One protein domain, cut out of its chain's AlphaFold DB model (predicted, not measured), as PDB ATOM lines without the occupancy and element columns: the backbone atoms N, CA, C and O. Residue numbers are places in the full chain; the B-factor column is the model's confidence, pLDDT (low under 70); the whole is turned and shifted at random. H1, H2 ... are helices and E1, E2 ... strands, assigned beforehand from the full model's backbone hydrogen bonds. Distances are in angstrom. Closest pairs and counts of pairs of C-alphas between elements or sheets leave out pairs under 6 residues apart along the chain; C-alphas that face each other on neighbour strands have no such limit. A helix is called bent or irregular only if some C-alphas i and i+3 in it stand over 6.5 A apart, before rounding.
ATOM      1  N   PRO A  26     142.460 136.784 142.260       85.38
ATOM      2  CA  PRO A  26     141.868 135.831 141.332       85.38
ATOM      3  C   PRO A  26     142.134 136.277 139.889       85.38
ATOM      4  O   PRO A  26     142.143 137.476 139.593       85.38
ATOM      5  N   ILE A  27     142.366 135.311 138.997       88.69
ATOM      6  CA  ILE A  27     142.463 135.587 137.563       88.69
ATOM      7  C   ILE A  27     141.085 136.044 137.097       88.69
ATOM      8  O   ILE A  27     140.073 135.406 137.384       88.69
ATOM      9  N   VAL A  28     141.062 137.167 136.391       93.31
ATOM     10  CA  VAL A  28     139.846 137.757 135.844       93.31
ATOM     11  C   VAL A  28     140.080 138.155 134.400       93.31
ATOM     12  O   VAL A  28     141.202 138.470 133.999       93.31
ATOM     13  N   ARG A  29     138.997 138.186 133.635       93.94
ATOM     14  CA  ARG A  29     138.954 138.749 132.294       93.94
ATOM     15  C   ARG A  29     138.346 140.145 132.369       93.94
ATOM     16  O   ARG A  29     137.315 140.344 133.013       93.94
ATOM     17  N   VAL A  30     139.003 141.100 131.718       94.81
ATOM     18  CA  VAL A  30     138.534 142.483 131.606       94.81
ATOM     19  C   VAL A  30     137.999 142.698 130.200       94.81
ATOM     20  O   VAL A  30     138.648 142.321 129.227       94.81
ATOM     21  N   ILE A  31     136.815 143.291 130.104       94.06
ATOM     22  CA  ILE A  31     136.184 143.672 128.841       94.06
ATOM     23  C   ILE A  31     136.033 145.185 128.857       94.06
ATOM     24  O   ILE A  31     135.456 145.733 129.797       94.06
ATOM     25  N   GLU A  32     136.561 145.846 127.832       93.50
ATOM     26  CA  GLU A  32     136.402 147.282 127.623       93.50
ATOM     27  C   GLU A  32     135.458 147.507 126.441       93.50
ATOM     28  O   GLU A  32     135.619 146.874 125.397       93.50
ATOM     29  N   TYR A  33     134.467 148.382 126.604       89.56
ATOM     30  CA  TYR A  33     133.572 148.767 125.517       89.56
ATOM     31  C   TYR A  33     133.108 150.216 125.665       89.56
ATOM     32  O   TYR A  33     133.153 150.797 126.751       89.56
ATOM     33  N   ASP A  34     132.661 150.785 124.552       87.38
ATOM     34  CA  ASP A  34     132.152 152.148 124.469       87.38
ATOM     35  C   ASP A  34     130.694 152.147 123.985       87.38
ATOM     36  O   ASP A  34     130.235 151.176 123.377       87.38
ATOM     37  N   ILE A  35     129.953 153.216 124.282       83.12
ATOM     38  CA  ILE A  35     128.567 153.400 123.850       83.12
ATOM     39  C   ILE A  35     128.522 154.684 123.032       83.12
ATOM     40  O   ILE A  35     128.579 155.780 123.584       83.12
ATOM     41  N   SER A  36     128.345 154.541 121.719       78.31
ATOM     42  CA  SER A  36     128.495 155.634 120.750       78.31
ATOM     43  C   SER A  36     127.539 156.820 120.937       78.31
ATOM     44  O   SER A  36     127.789 157.873 120.368       78.31
ATOM     45  N   ILE A  47     133.814 151.894 129.282       87.81
ATOM     46  CA  ILE A  47     133.221 151.076 130.337       87.81
ATOM     47  C   ILE A  47     134.059 149.808 130.478       87.81
ATOM     48  O   ILE A  47     134.393 149.159 129.490       87.81
ATOM     49  N   ARG A  48     134.383 149.444 131.724       92.12
ATOM     50  CA  ARG A  48     135.147 148.236 132.049       92.12
ATOM     51  C   ARG A  48     134.299 147.255 132.835       92.12
ATOM     52  O   ARG A  48     133.836 147.582 133.926       92.12
ATOM     53  N   LEU A  49     134.170 146.039 132.319       93.19
ATOM     54  CA  LEU A  49     133.572 144.907 133.020       93.19
ATOM     55  C   LEU A  49     134.660 143.934 133.449       93.19
ATOM     56  O   LEU A  49     135.623 143.702 132.719       93.19
ATOM     57  N   ILE A  50     134.490 143.353 134.632       94.56
ATOM     58  CA  ILE A  50     135.369 142.314 135.166       94.56
ATOM     59  C   ILE A  50     134.526 141.057 135.350       94.56
ATOM     60  O   ILE A  50     133.469 141.109 135.974       94.56
ATOM     61  N   THR A  51     135.003 139.934 134.822       94.12
ATOM     62  CA  THR A  51     134.357 138.628 134.979       94.12
ATOM     63  C   THR A  51     135.375 137.551 135.334       94.12
ATOM     64  O   THR A  51     136.548 137.626 134.964       94.12
ATOM     65  N   THR A  52     134.923 136.532 136.058       95.12
ATOM     66  CA  THR A  52     135.681 135.302 136.322       95.12
ATOM     67  C   THR A  52     135.481 134.249 135.226       95.12
ATOM     68  O   THR A  52     136.156 133.223 135.249       95.12
ATOM     69  N   ILE A  53     134.604 134.497 134.244       95.56
ATOM     70  CA  ILE A  53     134.440 133.639 133.063       95.56
ATOM     71  C   ILE A  53     135.550 133.967 132.062       95.56
ATOM     72  O   ILE A  53     135.497 134.963 131.335       95.56
ATOM     73  N   LEU A  54     136.593 133.138 132.060       95.75
ATOM     74  CA  LEU A  54     137.813 133.400 131.295       95.75
ATOM     75  C   LEU A  54     137.672 133.070 129.806       95.75
ATOM     76  O   LEU A  54     138.333 133.709 128.991       95.75
ATOM     77  N   ASP A  55     136.804 132.120 129.461       95.62
ATOM     78  CA  ASP A  55     136.585 131.683 128.082       95.62
ATOM     79  C   ASP A  55     135.672 132.676 127.325       95.62
ATOM     80  O   ASP A  55     134.527 132.900 127.744       95.62
ATOM     81  N   PRO A  56     136.162 133.323 126.247       93.69
ATOM     82  CA  PRO A  56     135.368 134.244 125.441       93.69
ATOM     83  C   PRO A  56     134.256 133.567 124.637       93.69
ATOM     84  O   PRO A  56     133.269 134.240 124.355       93.69
ATOM     85  N   GLU A  57     134.370 132.277 124.320       96.25
ATOM     86  CA  GLU A  57     133.327 131.535 123.601       96.25
ATOM     87  C   GLU A  57     132.148 131.210 124.528       96.25
ATOM     88  O   GLU A  57     130.994 131.233 124.110       96.25
ATOM     89  N   VAL A  58     132.425 130.962 125.814       96.19
ATOM     90  CA  VAL A  58     131.390 130.697 126.834       96.19
ATOM     91  C   VAL A  58     130.649 131.969 127.238       96.19
ATOM     92  O   VAL A  58     129.462 131.921 127.551       96.19
ATOM     93  N   ALA A  59     131.343 133.107 127.276       94.88
ATOM     94  CA  ALA A  59     130.729 134.392 127.578       94.88
ATOM     95  C   ALA A  59     131.282 135.475 126.645       94.88
ATOM     96  O   ALA A  59     132.284 136.117 126.990       94.88
ATOM     97  N   PRO A  60     130.654 135.705 125.481       96.81
ATOM     98  CA  PRO A  60     131.094 136.706 124.519       96.81
ATOM     99  C   PRO A  60     131.069 138.127 125.089       96.81
ATOM    100  O   PRO A  60     130.229 138.489 125.913       96.81
ATOM    101  N   ALA A  61     132.001 138.972 124.641       95.00
ATOM    102  CA  ALA A  61     132.131 140.339 125.153       95.00
ATOM    103  C   ALA A  61     130.872 141.193 124.916       95.00
ATOM    104  O   ALA A  61     130.465 141.933 125.808       95.00
ATOM    105  N   GLY A  62     130.245 141.059 123.743       94.38
ATOM    106  CA  GLY A  62     129.017 141.782 123.405       94.38
ATOM    107  C   GLY A  62     127.830 141.370 124.273       94.38
ATOM    108  O   GLY A  62     127.087 142.226 124.743       94.38
ATOM    109  N   GLU A  63     127.695 140.075 124.562       94.94
ATOM    110  CA  GLU A  63     126.636 139.564 125.439       94.94
ATOM    111  C   GLU A  63     126.828 140.021 126.884       94.94
ATOM    112  O   GLU A  63     125.875 140.447 127.529       94.94
ATOM    113  N   LEU A  64     128.068 140.021 127.381       94.94
ATOM    114  CA  LEU A  64     128.377 140.556 128.708       94.94
ATOM    115  C   LEU A  64     128.120 142.066 128.797       94.94
ATOM    116  O   LEU A  64     127.609 142.536 129.814       94.94
ATOM    117  N   ALA A  65     128.420 142.827 127.739       92.56
ATOM    118  CA  ALA A  65     128.092 144.250 127.665       92.56
ATOM    119  C   ALA A  65     126.571 144.489 127.657       92.56
ATOM    120  O   ALA A  65     126.081 145.352 128.387       92.56
ATOM    121  N   ALA A  66     125.815 143.690 126.899       91.56
ATOM    122  CA  ALA A  66     124.356 143.758 126.858       91.56
ATOM    123  C   ALA A  66     123.716 143.362 128.199       91.56
ATOM    124  O   ALA A  66     122.843 144.067 128.700       91.56
ATOM    125  N   ALA A  67     124.186 142.285 128.832       91.75
ATOM    126  CA  ALA A  67     123.728 141.864 130.154       91.75
ATOM    127  C   ALA A  67     124.027 142.930 131.223       91.75
ATOM    128  O   ALA A  67     123.195 143.217 132.085       91.75
ATOM    129  N   TYR A  68     125.196 143.575 131.147       89.62
ATOM    130  CA  TYR A  68     125.514 144.692 132.031       89.62
ATOM    131  C   TYR A  68     124.612 145.908 131.786       89.62
ATOM    132  O   TYR A  68     124.234 146.586 132.741       89.62
ATOM    133  N   HIS A  69     124.235 146.175 130.536       85.19
ATOM    134  CA  HIS A  69     123.269 147.221 130.215       85.19
ATOM    135  C   HIS A  69     121.884 146.931 130.820       85.19
ATOM    136  O   HIS A  69     121.315 147.806 131.467       85.19
ATOM    137  N   GLN A  70     121.394 145.691 130.735       85.06
ATOM    138  CA  GLN A  70     120.130 145.280 131.371       85.06
ATOM    139  C   GLN A  70     120.161 145.437 132.903       85.06
ATOM    140  O   GLN A  70     119.169 145.820 133.522       85.06
ATOM    141  N   ARG A  71     121.319 145.212 133.540       84.69
ATOM    142  CA  ARG A  71     121.508 145.481 134.978       84.69
ATOM    143  C   ARG A  71     121.259 146.954 135.327       84.69
ATOM    144  O   ARG A  71     120.702 147.247 136.380       84.69
ATOM    145  N   TRP A  72     121.662 147.871 134.449       79.31
ATOM    146  CA  TRP A  72     121.447 149.312 134.613       79.31
ATOM    147  C   TRP A  72     119.959 149.696 134.570       79.31
ATOM    148  O   TRP A  72     119.521 150.571 135.319       79.31
ATOM    149  N   GLU A  73     119.150 149.017 133.753       74.50
ATOM    150  CA  GLU A  73     117.692 149.216 133.733       74.50
ATOM    151  C   GLU A  73     117.036 148.785 135.052       74.50
ATOM    152  O   GLU A  73     116.135 149.458 135.567       74.50
ATOM    153  N   PHE A  74     117.533 147.703 135.656       72.88
ATOM    154  CA  PHE A  74     117.075 147.260 136.972       72.88
ATOM    155  C   PHE A  74     117.419 148.273 138.077       72.88
ATOM    156  O   PHE A  74     116.567 148.598 138.902       72.88
ATOM    157  N   GLU A  75     118.637 148.828 138.068       73.69
ATOM    158  CA  GLU A  75     119.034 149.901 138.997       73.69
ATOM    159  C   GLU A  75     118.158 151.151 138.830       73.69
ATOM    160  O   GLU A  75     117.755 151.760 139.820       73.69
ATOM    161  N   SER A  76     117.797 151.494 137.592       68.94
ATOM    162  CA  SER A  76     116.904 152.623 137.298       68.94
ATOM    163  C   SER A  76     115.488 152.384 137.833       68.94
ATOM    164  O   SER A  76     114.875 153.289 138.398       68.94
ATOM    165  N   SER A  77     114.993 151.148 137.732       67.19
ATOM    166  CA  SER A  77     113.691 150.743 138.285       67.19
ATOM    167  C   SER A  77     113.679 150.805 139.817       67.19
ATOM    168  O   SER A  77     112.722 151.292 140.418       67.19
ATOM    169  N   LEU A  78     114.765 150.370 140.467       72.00
ATOM    170  CA  LEU A  78     114.940 150.523 141.915       72.00
ATOM    171  C   LEU A  78     115.005 151.998 142.328       72.00
ATOM    172  O   LEU A  78     114.330 152.391 143.279       72.00
ATOM    173  N   ALA A  79     115.749 152.826 141.590       68.50
ATOM    174  CA  ALA A  79     115.818 154.264 141.840       68.50
ATOM    175  C   ALA A  79     114.441 154.937 141.696       68.50
ATOM    176  O   ALA A  79     114.097 155.817 142.488       68.50
ATOM    177  N   GLU A  80     113.613 154.509 140.737       68.62
ATOM    178  CA  GLU A  80     112.238 154.996 140.606       68.62
ATOM    179  C   GLU A  80     111.368 154.594 141.809       68.62
ATOM    180  O   GLU A  80     110.607 155.417 142.327       68.62
ATOM    181  N   ILE A  81     111.504 153.365 142.310       66.12
ATOM    182  CA  ILE A  81     110.794 152.917 143.516       66.12
ATOM    183  C   ILE A  81     111.217 153.756 144.731       66.12
ATOM    184  O   ILE A  81     110.365 154.238 145.484       66.12
ATOM    185  N   GLU A  82     112.518 153.979 144.907       63.38
ATOM    186  CA  GLU A  82     113.062 154.738 146.036       63.38
ATOM    187  C   GLU A  82     112.704 156.227 145.995       63.38
ATOM    188  O   GLU A  82     112.439 156.821 147.041       63.38
ATOM    189  N   THR A  83     112.658 156.827 144.804       61.69
ATOM    190  CA  THR A  83     112.500 158.283 144.647       61.69
ATOM    191  C   THR A  83     111.052 158.688 144.386       61.69
ATOM    192  O   THR A  83     110.573 159.693 144.916       61.69
ATOM    193  N   ARG A  84     110.339 157.913 143.561       58.25
ATOM    194  CA  ARG A  84     109.017 158.258 143.025       58.25
ATOM    195  C   ARG A  84     107.898 157.524 143.756       58.25
ATOM    196  O   ARG A  84     106.958 158.178 144.195       58.25
ATOM    197  N   GLN A  85     108.011 156.208 143.949       55.75
ATOM    198  CA  GLN A  85     106.933 155.418 144.571       55.75
ATOM    199  C   GLN A  85     106.912 155.509 146.102       55.75
ATOM    200  O   GLN A  85     105.838 155.616 146.691       55.75
ATOM    201  N   ARG A  86     108.073 155.564 146.769       57.53
ATOM    202  CA  ARG A  86     108.127 155.875 148.213       57.53
ATOM    203  C   ARG A  86     107.687 157.309 148.534       57.53
ATOM    204  O   ARG A  86     107.309 157.579 149.674       57.53
ATOM    205  N   GLY A  87     107.707 158.202 147.543       55.19
ATOM    206  CA  GLY A  87     107.568 159.642 147.717       55.19
ATOM    207  C   GLY A  87     108.846 160.230 148.310       55.19
ATOM    208  O   GLY A  87     109.320 159.787 149.361       55.19
ATOM    209  N   SER A  88     109.409 161.238 147.643       51.16
ATOM    210  CA  SER A  88     110.552 161.999 148.148       51.16
ATOM    211  C   SER A  88     110.302 162.369 149.618       51.16
ATOM    212  O   SER A  88     109.336 163.077 149.900       51.16
ATOM    213  N   TYR A  89     111.153 161.882 150.530       54.16
ATOM    214  CA  TYR A  89     111.143 162.140 151.984       54.16
ATOM    215  C   TYR A  89     110.237 161.293 152.897       54.16
ATOM    216  O   TYR A  89     110.126 161.610 154.086       54.16
ATOM    217  N   ARG A  90     109.641 160.179 152.448       60.03
ATOM    218  CA  ARG A  90     108.893 159.308 153.378       60.03
ATOM    219  C   ARG A  90     109.831 158.391 154.182       60.03
ATOM    220  O   ARG A  90     110.254 157.320 153.736       60.03
ATOM    221  N   VAL A  91     110.165 158.840 155.392       69.38
ATOM    222  CA  VAL A  91     110.836 158.028 156.419       69.38
ATOM    223  C   VAL A  91     109.823 157.025 156.975       69.38
ATOM    224  O   VAL A  91     108.750 157.421 157.434       69.38
ATOM    225  N   LEU A  92     110.158 155.734 156.897       73.12
ATOM    226  CA  LEU A  92     109.371 154.666 157.513       73.12
ATOM    227  C   LEU A  92     109.383 154.865 159.029       73.12
ATOM    228  O   LEU A  92     110.437 155.140 159.605       73.12
ATOM    229  N   ARG A  93     108.214 154.787 159.664       79.62
ATOM    230  CA  ARG A  93     108.061 155.136 161.090       79.62
ATOM    231  C   ARG A  93     108.267 153.931 161.996       79.62
ATOM    232  O   ARG A  93     108.627 154.084 163.161       79.62
ATOM    233  N   SER A  94     108.030 152.742 161.466       82.62
ATOM    234  CA  SER A  94     108.170 151.498 162.203       82.62
ATOM    235  C   SER A  94     109.622 151.059 162.353       82.62
ATOM    236  O   SER A  94     110.403 151.069 161.405       82.62
ATOM    237  N   HIS A  95     109.955 150.584 163.552       80.25
ATOM    238  CA  HIS A  95     111.274 150.040 163.888       80.25
ATOM    239  C   HIS A  95     111.298 148.499 163.956       80.25
ATOM    240  O   HIS A  95     112.319 147.925 164.332       80.25
ATOM    241  N   SER A  96     110.205 147.814 163.585       85.62
ATOM    242  CA  SER A  96     110.158 146.349 163.477       85.62
ATOM    243  C   SER A  96     110.034 145.890 162.011       85.62
ATOM    244  O   SER A  96     109.287 146.501 161.240       85.62
ATOM    245  N   PRO A  97     110.722 144.802 161.598       82.06
ATOM    246  CA  PRO A  97     110.702 144.331 160.207       82.06
ATOM    247  C   PRO A  97     109.312 143.952 159.682       82.06
ATOM    248  O   PRO A  97     109.063 144.006 158.481       82.06
ATOM    249  N   GLU A  98     108.423 143.502 160.562       87.25
ATOM    250  CA  GLU A  98     107.063 143.101 160.203       87.25
ATOM    251  C   GLU A  98     106.191 144.319 159.866       87.25
ATOM    252  O   GLU A  98     105.581 144.362 158.800       87.25
ATOM    253  N   MET A  99     106.235 145.360 160.701       82.38
ATOM    254  CA  MET A  99     105.469 146.592 160.488       82.38
ATOM    255  C   MET A  99     106.008 147.426 159.320       82.38
ATOM    256  O   MET A  99     105.235 148.018 158.574       82.38
ATOM    257  N   VAL A 100     107.325 147.408 159.088       78.75
ATOM    258  CA  VAL A 100     107.932 148.029 157.899       78.75
ATOM    259  C   VAL A 100     107.369 147.443 156.602       78.75
ATOM    260  O   VAL A 100     107.116 148.191 155.664       78.75
ATOM    261  N   ARG A 101     107.137 146.123 156.537       81.00
ATOM    262  CA  ARG A 101     106.538 145.499 155.344       81.00
ATOM    263  C   ARG A 101     105.107 145.975 155.114       81.00
ATOM    264  O   ARG A 101     104.745 146.172 153.964       81.00
ATOM    265  N   GLN A 102     104.325 146.184 156.174       80.56
ATOM    266  CA  GLN A 102     102.965 146.722 156.064       80.56
ATOM    267  C   GLN A 102     102.943 148.184 155.604       80.56
ATOM    268  O   GLN A 102     102.062 148.552 154.845       80.56
ATOM    269  N   GLU A 103     103.915 149.009 156.004       75.19
ATOM    270  CA  GLU A 103     104.001 150.417 155.573       75.19
ATOM    271  C   GLU A 103     104.312 150.602 154.072       75.19
ATOM    272  O   GLU A 103     104.200 151.725 153.566       75.19
ATOM    273  N   ILE A 104     104.743 149.537 153.385       68.62
ATOM    274  CA  ILE A 104     105.125 149.527 151.962       68.62
ATOM    275  C   ILE A 104     103.958 149.090 151.048       68.62
ATOM    276  O   ILE A 104     103.989 149.425 149.864       68.62
TER     277      ILE A 104
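AT A GLANCE: This is residues 26 to 36 and 47 to 104 of the 105 residues of the protein "IS4 family transposase" of Mycobacterium sp. ENV421 (UniProt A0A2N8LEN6). One long helix, H1, makes a bar between two small ends: a two-stranded antiparallel ribbon, E1 and E2, beside its beginning, and the short helix H2 beyond its far end. Residues 69 to 81 of H1 stand free between these ends. The printed part has 69 residues, with two named strands followed by two named helices in the order E1, E2, H1, H2, and its class is mixed, helices and strands. It is extended, with a radius of gyration of the C-alphas of 18.8 A, and its outline is flat, spanning 50 by 31 by 16 A.

IN THESE COORDINATES: E1 is residues 29 to 33, beginning at C-alpha 29 (138.954, 138.749, 132.294). E2 is residues 47 to 51. H1, residues 61 to 85, is 35.2 A long from C-alpha 61 (132.131, 140.339, 125.153) to C-alpha 85 (106.933, 155.418, 144.571). It is neither bent nor irregular, but only just: C-alphas 82 and 85 are 6.3 A apart. H2 is residues 97 to 102, ending at C-alpha 102 (102.965, 146.722, 156.064).

HOW THE PARTS SIT: E1 and E2 are antiparallel neighbours, with 157 degrees between their directions; N 31 and O 49 are 2.9 A apart and N 49 and O 31 2.8 A, within hydrogen-bond range. The closest C-alphas of E1 and H1 are those of Ile 31 and Ala 61, 6.4 A; those of E2 and H1 are Leu 49 and Ala 65, 7.7 A. H2 is apart from E1, E2 and H1. In H1 and H2 every O i to N i+4 pair is within hydrogen-bond range.

THE WHOLE: The C-alphas farthest apart, of Glu 57 and Arg 93, are 51.0 A apart. Residues 37 to 46 are not printed; C-alphas 36 and 47 are 11.6 A apart across this cut. The link from E2 to H1 is short, and that from H1 to H2, 11 residues, is long. The mean pLDDT of the printed part is 81.7, with residues 76 to 77, 79 to 91 and 104 under 70.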